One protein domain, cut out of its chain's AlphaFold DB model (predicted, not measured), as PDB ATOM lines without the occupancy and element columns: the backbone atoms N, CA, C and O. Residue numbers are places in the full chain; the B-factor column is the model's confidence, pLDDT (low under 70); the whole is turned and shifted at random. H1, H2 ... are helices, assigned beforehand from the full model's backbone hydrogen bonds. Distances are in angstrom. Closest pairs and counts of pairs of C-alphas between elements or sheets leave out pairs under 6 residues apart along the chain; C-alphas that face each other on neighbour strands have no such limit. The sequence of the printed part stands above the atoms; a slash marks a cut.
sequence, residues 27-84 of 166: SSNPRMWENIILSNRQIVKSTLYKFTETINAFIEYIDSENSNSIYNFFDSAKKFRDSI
ATOM      1  N   SER A  27      17.974  41.271 -20.939       82.12
ATOM      2  CA  SER A  27      18.232  42.704 -20.740       82.12
ATOM      3  C   SER A  27      19.597  43.168 -21.274       82.12
ATOM      4  O   SER A  27      19.977  44.319 -21.074       82.12
ATOM      5  N   SER A  28      20.371  42.275 -21.892       87.19
ATOM      6  CA  SER A  28      21.703  42.573 -22.433       87.19
ATOM      7  C   SER A  28      21.631  43.353 -23.753       87.19
ATOM      8  O   SER A  28      20.582  43.424 -24.388       87.19
ATOM      9  N   ASN A  29      22.762  43.914 -24.206       91.25
ATOM     10  CA  ASN A  29      22.808  44.728 -25.424       91.25
ATOM     11  C   ASN A  29      22.342  43.938 -26.674       91.25
ATOM     12  O   ASN A  29      22.997  42.956 -27.039       91.25
ATOM     13  N   PRO A  30      21.277  44.379 -27.375       91.94
ATOM     14  CA  PRO A  30      20.743  43.653 -28.529       91.94
ATOM     15  C   PRO A  30      21.730  43.507 -29.693       91.94
ATOM     16  O   PRO A  30      21.797  42.448 -30.307       91.94
ATOM     17  N   ARG A  31      22.537  44.538 -29.969       93.12
ATOM     18  CA  ARG A  31      23.491  44.565 -31.091       93.12
ATOM     19  C   ARG A  31      24.654  43.598 -30.881       93.12
ATOM     20  O   ARG A  31      25.146  42.981 -31.819       93.12
ATOM     21  N   MET A  32      25.084  43.437 -29.632       92.12
ATOM     22  CA  MET A  32      26.082  42.429 -29.274       92.12
ATOM     23  C   MET A  32      25.542  41.015 -29.514       92.12
ATOM     24  O   MET A  32      26.225  40.196 -30.126       92.12
ATOM     25  N   TRP A  33      24.313  40.736 -29.069       93.12
ATOM     26  CA  TRP A  33      23.682  39.433 -29.278       93.12
ATOM     27  C   TRP A  33      23.420  39.136 -30.751       93.12
ATOM     28  O   TRP A  33      23.691  38.024 -31.183       93.12
ATOM     29  N   GLU A  34      22.977  40.119 -31.534       94.75
ATOM     30  CA  GLU A  34      22.848  39.996 -32.991       94.75
ATOM     31  C   GLU A  34      24.151  39.485 -33.621       94.75
ATOM     32  O   GLU A  34      24.152  38.447 -34.285       94.75
ATOM     33  N   ASN A  35      25.273  40.151 -33.337       94.44
ATOM     34  CA  ASN A  35      26.577  39.756 -33.862       94.44
ATOM     35  C   ASN A  35      26.966  38.335 -33.427       94.44
ATOM     36  O   ASN A  35      27.352  37.523 -34.265       94.44
ATOM     37  N   ILE A  36      26.814  38.001 -32.138       92.25
ATOM     38  CA  ILE A  36      27.126  36.661 -31.610       92.25
ATOM     39  C   ILE A  36      26.299  35.583 -32.319       92.25
ATOM     40  O   ILE A  36      26.836  34.533 -32.685       92.25
ATOM     41  N   ILE A  37      25.003  35.830 -32.520       95.38
ATOM     42  CA  ILE A  37      24.096  34.889 -33.175       95.38
ATOM     43  C   ILE A  37      24.474  34.720 -34.645       95.38
ATOM     44  O   ILE A  37      24.564  33.587 -35.112       95.38
ATOM     45  N   LEU A  38      24.749  35.809 -35.370       95.19
ATOM     46  CA  LEU A  38      25.157  35.740 -36.775       95.19
ATOM     47  C   LEU A  38      26.476  34.978 -36.951       95.19
ATOM     48  O   LEU A  38      26.573  34.130 -37.843       95.19
ATOM     49  N   SER A  39      27.449  35.198 -36.063       96.25
ATOM     50  CA  SER A  39      28.720  34.466 -36.060       96.25
ATOM     51  C   SER A  39      28.554  32.972 -35.754       96.25
ATOM     52  O   SER A  39      29.310  32.160 -36.281       96.25
ATOM     53  N   ASN A  40      27.547  32.582 -34.964       95.81
ATOM     54  CA  ASN A  40      27.310  31.190 -34.544       95.81
ATOM     55  C   ASN A  40      26.045  30.568 -35.160       95.81
ATOM     56  O   ASN A  40      25.520  29.570 -34.655       95.81
ATOM     57  N   ARG A  41      25.548  31.139 -36.265       96.19
ATOM     58  CA  ARG A  41      24.198  30.884 -36.792       96.19
ATOM     59  C   ARG A  41      23.847  29.408 -36.960       96.19
ATOM     60  O   ARG A  41      22.725  29.021 -36.662       96.19
ATOM     61  N   GLN A  42      24.785  28.581 -37.422       95.94
ATOM     62  CA  GLN A  42      24.512  27.167 -37.703       95.94
ATOM     63  C   GLN A  42      24.305  26.359 -36.419       95.94
ATOM     64  O   GLN A  42      23.363  25.575 -36.333       95.94
ATOM     65  N   ILE A  43      25.145  26.594 -35.408       96.50
ATOM     66  CA  ILE A  43      25.062  25.923 -34.105       96.50
ATOM     67  C   ILE A  43      23.799  26.372 -33.369       96.50
ATOM     68  O   ILE A  43      23.060  25.550 -32.829       96.50
ATOM     69  N   VAL A  44      23.513  27.677 -33.389       96.25
ATOM     70  CA  VAL A  44      22.297  28.222 -32.777       96.25
ATOM     71  C   VAL A  44      21.059  27.638 -33.454       96.25
ATOM     72  O   VAL A  44      20.172  27.133 -32.773       96.25
ATOM     73  N   LYS A  45      21.011  27.641 -34.791       97.06
ATOM     74  CA  LYS A  45      19.867  27.129 -35.553       97.06
ATOM     75  C   LYS A  45      19.616  25.643 -35.287       97.06
ATOM     76  O   LYS A  45      18.475  25.265 -35.044       97.06
ATOM     77  N   SER A  46      20.654  24.806 -35.298       97.00
ATOM     78  CA  SER A  46      20.499  23.372 -35.014       97.00
ATOM     79  C   SER A  46      20.047  23.110 -33.576       97.00
ATOM     80  O   SER A  46      19.220  22.232 -33.341       97.00
ATOM     81  N   THR A  47      20.521  23.910 -32.619       96.69
ATOM     82  CA  THR A  47      20.084  23.835 -31.218       96.69
ATOM     83  C   THR A  47      18.615  24.226 -31.068       96.69
ATOM     84  O   THR A  47      17.870  23.542 -30.371       96.69
ATOM     85  N   LEU A  48      18.169  25.281 -31.761       96.69
ATOM     86  CA  LEU A  48      16.763  25.692 -31.762       96.69
ATOM     87  C   LEU A  48      15.847  24.618 -32.361       96.69
ATOM     88  O   LEU A  48      14.765  24.404 -31.828       96.69
ATOM     89  N   TYR A  49      16.274  23.902 -33.407       97.75
ATOM     90  CA  TYR A  49      15.483  22.785 -33.939       97.75
ATOM     91  C   TYR A  49      15.307  21.656 -32.922       97.75
ATOM     92  O   TYR A  49      14.177  21.243 -32.683       97.75
ATOM     93  N   LYS A  50      16.385  21.230 -32.252       96.75
ATOM     94  CA  LYS A  50      16.303  20.216 -31.182       96.75
ATOM     95  C   LYS A  50      15.396  20.656 -30.033       96.75
ATOM     96  O   LYS A  50      14.677  19.852 -29.445       96.75
ATOM     97  N   PHE A  51      15.428  21.947 -29.705       96.12
ATOM     98  CA  PHE A  51      14.544  22.516 -28.695       96.12
ATOM     99  C   PHE A  51      13.073  22.436 -29.125       96.12
ATOM    100  O   PHE A  51      12.235  21.998 -28.341       96.12
ATOM    101  N   THR A  52      12.764  22.773 -30.380       97.31
ATOM    102  CA  THR A  52      11.415  22.618 -30.946       97.31
ATOM    103  C   THR A  52      10.957  21.158 -30.952       97.31
ATOM    104  O   THR A  52       9.830  20.885 -30.555       97.31
ATOM    105  N   GLU A  53      11.819  20.215 -31.342       97.75
ATOM    106  CA  GLU A  53      11.519  18.774 -31.288       97.75
ATOM    107  C   GLU A  53      11.157  18.329 -29.866       97.75
ATOM    108  O   GLU A  53      10.170  17.626 -29.666       97.75
ATOM    109  N   THR A  54      11.906  18.807 -28.868       97.06
ATOM    110  CA  THR A  54      11.641  18.517 -27.450       97.06
ATOM    111  C   THR A  54      10.286  19.072 -27.002       97.06
ATOM    112  O   THR A  54       9.542  18.383 -26.307       97.06
ATOM    113  N   ILE A  55       9.947  20.303 -27.407       97.38
ATOM    114  CA  ILE A  55       8.644  20.912 -27.103       97.38
ATOM    115  C   ILE A  55       7.513  20.103 -27.737       97.38
ATOM    116  O   ILE A  55       6.541  19.796 -27.054       97.38
ATOM    117  N   ASN A  56       7.641  19.740 -29.013       97.94
ATOM    118  CA  ASN A  56       6.607  18.990 -29.722       97.94
ATOM    119  C   ASN A  56       6.380  17.610 -29.097       97.94
ATOM    120  O   ASN A  56       5.237  17.245 -28.848       97.94
ATOM    121  N   ALA A  57       7.450  16.890 -28.747       97.06
ATOM    122  CA  ALA A  57       7.335  15.614 -28.041       97.06
ATOM    123  C   ALA A  57       6.616  15.765 -26.687       97.06
ATOM    124  O   ALA A  57       5.807  14.922 -26.309       97.06
ATOM    125  N   PHE A  58       6.874  16.852 -25.955       97.69
ATOM    126  CA  PHE A  58       6.189  17.100 -24.687       97.69
ATOM    127  C   PHE A  58       4.706  17.452 -24.873       97.69
ATOM    128  O   PHE A  58       3.881  17.018 -24.071       97.69
ATOM    129  N   ILE A  59       4.353  18.185 -25.936       98.06
ATOM    130  CA  ILE A  59       2.953  18.426 -26.320       98.06
ATOM    131  C   ILE A  59       2.249  17.090 -26.592       98.06
ATOM    132  O   ILE A  59       1.191  16.849 -26.025       98.06
ATOM    133  N   GLU A  60       2.870  16.178 -27.345       98.00
ATOM    134  CA  GLU A  60       2.307  14.841 -27.598       98.00
ATOM    135  C   GLU A  60       2.077  14.041 -26.306       98.00
ATOM    136  O   GLU A  60       1.077  13.332 -26.177       98.00
ATOM    137  N   TYR A  61       2.971  14.152 -25.315       97.88
ATOM    138  CA  TYR A  61       2.771  13.511 -24.011       97.88
ATOM    139  C   TYR A  61       1.562  14.077 -23.260       97.88
ATOM    140  O   TYR A  61       0.874  13.316 -22.581       97.88
ATOM    141  N   ILE A  62       1.301  15.381 -23.382       97.56
ATOM    142  CA  ILE A  62       0.124  16.031 -22.794       97.56
ATOM    143  C   ILE A  62      -1.143  15.582 -23.525       97.56
ATOM    144  O   ILE A  62      -2.082  15.135 -22.873       97.56
ATOM    145  N   ASP A  63      -1.150  15.651 -24.857       97.88
ATOM    146  CA  ASP A  63      -2.315  15.321 -25.688       97.88
ATOM    147  C   ASP A  63      -2.740  13.852 -25.542       97.88
ATOM    148  O   ASP A  63      -3.918  13.522 -25.655       97.88
ATOM    149  N   SER A  64      -1.779  12.965 -25.271       97.50
ATOM    150  CA  SER A  64      -2.021  11.540 -25.010       97.50
ATOM    151  C   SER A  64      -2.247  11.196 -23.532       97.50
ATOM    152  O   SER A  64      -2.343  10.015 -23.201       97.50
ATOM    153  N   GLU A  65      -2.294  12.193 -22.642       97.12
ATOM    154  CA  GLU A  65      -2.391  12.023 -21.183       97.12
ATOM    155  C   GLU A  65      -1.349  11.032 -20.616       97.12
ATOM    156  O   GLU A  65      -1.576  10.319 -19.632       97.12
ATOM    157  N   ASN A  66      -0.163  10.974 -21.229       97.31
ATOM    158  CA  ASN A  66       0.871  10.001 -20.896       97.31
ATOM    159  C   ASN A  66       1.638  10.409 -19.629       97.31
ATOM    160  O   ASN A  66       2.756  10.934 -19.673       97.31
ATOM    161  N   SER A  67       1.027  10.128 -18.478       97.00
ATOM    162  CA  SER A  67       1.549  10.466 -17.149       97.00
ATOM    163  C   SER A  67       2.991   9.987 -16.919       97.00
ATOM    164  O   SER A  67       3.814  10.738 -16.390       97.00
ATOM    165  N   ASN A  68       3.339   8.783 -17.387       97.88
ATOM    166  CA  ASN A  68       4.687   8.229 -17.231       97.88
ATOM    167  C   ASN A  68       5.740   9.034 -18.008       97.88
ATOM    168  O   ASN A  68       6.802   9.338 -17.464       97.88
ATOM    169  N   SER A  69       5.460   9.406 -19.260       97.69
ATOM    170  CA  SER A  69       6.384  10.219 -20.064       97.69
ATOM    171  C   SER A  69       6.571  11.619 -19.479       97.69
ATOM    172  O   SER A  69       7.698  12.111 -19.416       97.69
ATOM    173  N   ILE A  70       5.494  12.232 -18.975       98.00
ATOM    174  CA  ILE A  70       5.549  13.537 -18.298       98.00
ATOM    175  C   ILE A  70       6.421  13.455 -17.038       98.00
ATOM    176  O   ILE A  70       7.306  14.290 -16.844       98.00
ATOM    177  N   TYR A  71       6.216  12.433 -16.199       97.69
ATOM    178  CA  TYR A  71       7.030  12.220 -15.002       97.69
ATOM    179  C   TYR A  71       8.513  12.042 -15.351       97.69
ATOM    180  O   TYR A  71       9.369  12.738 -14.803       97.69
ATOM    181  N   ASN A  72       8.820  11.161 -16.308       97.56
ATOM    182  CA  ASN A  72      10.193  10.873 -16.720       97.56
ATOM    183  C   ASN A  72      10.903  12.108 -17.299       97.56
ATOM    184  O   ASN A  72      12.100  12.304 -17.066       97.56
ATOM    185  N   PHE A  73      10.178  12.973 -18.014       97.12
ATOM    186  CA  PHE A  73      10.714  14.242 -18.501       97.12
ATOM    187  C   PHE A  73      11.193  15.133 -17.342       97.12
ATOM    188  O   PHE A  73      12.334  15.594 -17.348       97.12
ATOM    189  N   PHE A  74      10.375  15.317 -16.302       96.56
ATOM    190  CA  PHE A  74      10.766  16.127 -15.143       96.56
ATOM    191  C   PHE A  74      11.844  15.468 -14.275       96.56
ATOM    192  O   PHE A  74      12.758  16.157 -13.819       96.56
ATOM    193  N   ASP A  75      11.782  14.150 -14.067       96.75
ATOM    194  CA  ASP A  75      12.795  13.410 -13.306       96.75
ATOM    195  C   ASP A  75      14.174  13.489 -13.981       96.75
ATOM    196  O   ASP A  75      15.176  13.801 -13.332       96.75
ATOM    197  N   SER A  76      14.232  13.305 -15.303       95.19
ATOM    198  CA  SER A  76      15.480  13.448 -16.061       95.19
ATOM    199  C   SER A  76      16.026  14.881 -16.019       95.19
ATOM    200  O   SER A  76      17.225  15.071 -15.794       95.19
ATOM    201  N   ALA A  77      15.161  15.896 -16.137       93.56
ATOM    202  CA  ALA A  77      15.551  17.298 -16.013       93.56
ATOM    203  C   ALA A  77      16.104  17.620 -14.614       93.56
ATOM    204  O   ALA A  77      17.121  18.308 -14.494       93.56
ATOM    205  N   LYS A  78      15.479  17.086 -13.556       89.88
ATOM    206  CA  LYS A  78      15.958  17.214 -12.176       89.88
ATOM    207  C   LYS A  78      17.320  16.549 -11.995       89.88
ATOM    208  O   LYS A  78      18.237  17.204 -11.514       89.88
ATOM    209  N   LYS A  79      17.482  15.293 -12.422       93.00
ATOM    210  CA  LYS A  79      18.762  14.567 -12.340       93.00
ATOM    211  C   LYS A  79      19.880  15.301 -13.072       93.00
ATOM    212  O   LYS A  79      20.971  15.456 -12.530       93.00
ATOM    213  N   PHE A  80      19.603  15.806 -14.275       89.50
ATOM    214  CA  PHE A  80      20.568  16.613 -15.015       89.50
ATOM    215  C   PHE A  80      20.915  17.901 -14.261       89.50
ATOM    216  O   PHE A  80      22.092  18.215 -14.105       89.50
ATOM    217  N   ARG A  81      19.920  18.623 -13.734       85.38
ATOM    218  CA  ARG A  81      20.143  19.837 -12.940       85.38
ATOM    219  C   ARG A  81      20.987  19.562 -11.697       85.38
ATOM    220  O   ARG A  81      21.922  20.317 -11.450       85.38
ATOM    221  N   ASP A  82      20.676  18.505 -10.959       83.69
ATOM    222  CA  ASP A  82      21.387  18.115  -9.739       83.69
ATOM    223  C   ASP A  82      22.817  17.625 -10.046       83.69
ATOM    224  O   ASP A  82      23.701  17.740  -9.201       83.69
ATOM    225  N   SER A  83      23.076  17.144 -11.270       84.50
ATOM    226  CA  SER A  83      24.429  16.806 -11.738       84.50
ATOM    227  C   SER A  83      25.302  18.025 -12.056       84.50
ATOM    228  O   SER A  83      26.525  17.892 -12.139       84.50
ATOM    229  N   ILE A  84      24.709  19.213 -12.238       79.81
ATOM    230  CA  ILE A  84      25.466  20.442 -12.487       79.81
ATOM    231  C   ILE A  84      26.154  20.839 -11.174       79.81
ATOM    232  O   ILE A  84      25.465  21.132 -10.197       79.81
TER     233      ILE A  84
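AT A GLANCE: This is residues 27 to 84 of the 166 residues of the protein "Prephenate dehydrogenase" of Hungateiclostridium straminisolvens JCM 21531 (UniProt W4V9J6). A long helix, H2, forms an open V with H3, which folds back from its far end, while a short helix, H1, makes a corner of about a right angle at the other end of H2. The arms of the V meet near their link and spread apart from there, with much of each helix standing free. The printed part has 58 residues with three named helices, in the order H1, H2, H3, and no named strand; the class is all helix. The whole is extended, with a radius of gyration of the C-alphas of 16.0 A, and elongated, with spans of 43 by 26 by 21 A.

HOW THE PARTS SIT: H1, residues 30 to 39, is close to but not clearly touching H2, residues 41 to 63; their closest C-alphas, those of Ile 37 and Val 44, are 6.9 A apart. Their lines are about perpendicular, at 81 degrees. H2 touches H3, residues 67 to 83, with residues 58 to 62 alone, and H3 touches H2 with residues 67 to 70 alone. The closest C-alphas of the two, those of Tyr 61 and Ser 69, are 6.3 A apart. H2 and H3 form a helical hairpin, running opposite ways at a steep tilt of 40 degrees. H1 and H3 are apart. In H1, H2 and H3 every O i to N i+4 pair is within hydrogen-bond range.

IN THESE COORDINATES: H1 begins at C-alpha 30, at (20.743, 43.653, -28.529), and is 14.3 A from first to last C-alpha. H2 measures 32.7 A from C-alpha 41, at (24.198, 30.884, -36.792), to C-alpha 63. H3 measures 24.4 A and ends at C-alpha 83, at (24.429, 16.806, -11.738).

THE WHOLE: The two C-alphas farthest apart are those of Arg 31 and Asn 68, at 43.2 A. The links H1 to H2 and H2 to H3 are tight, and the printed part has no cut. The mean pLDDT of the printed part is 94.7, and no printed residue is under 70.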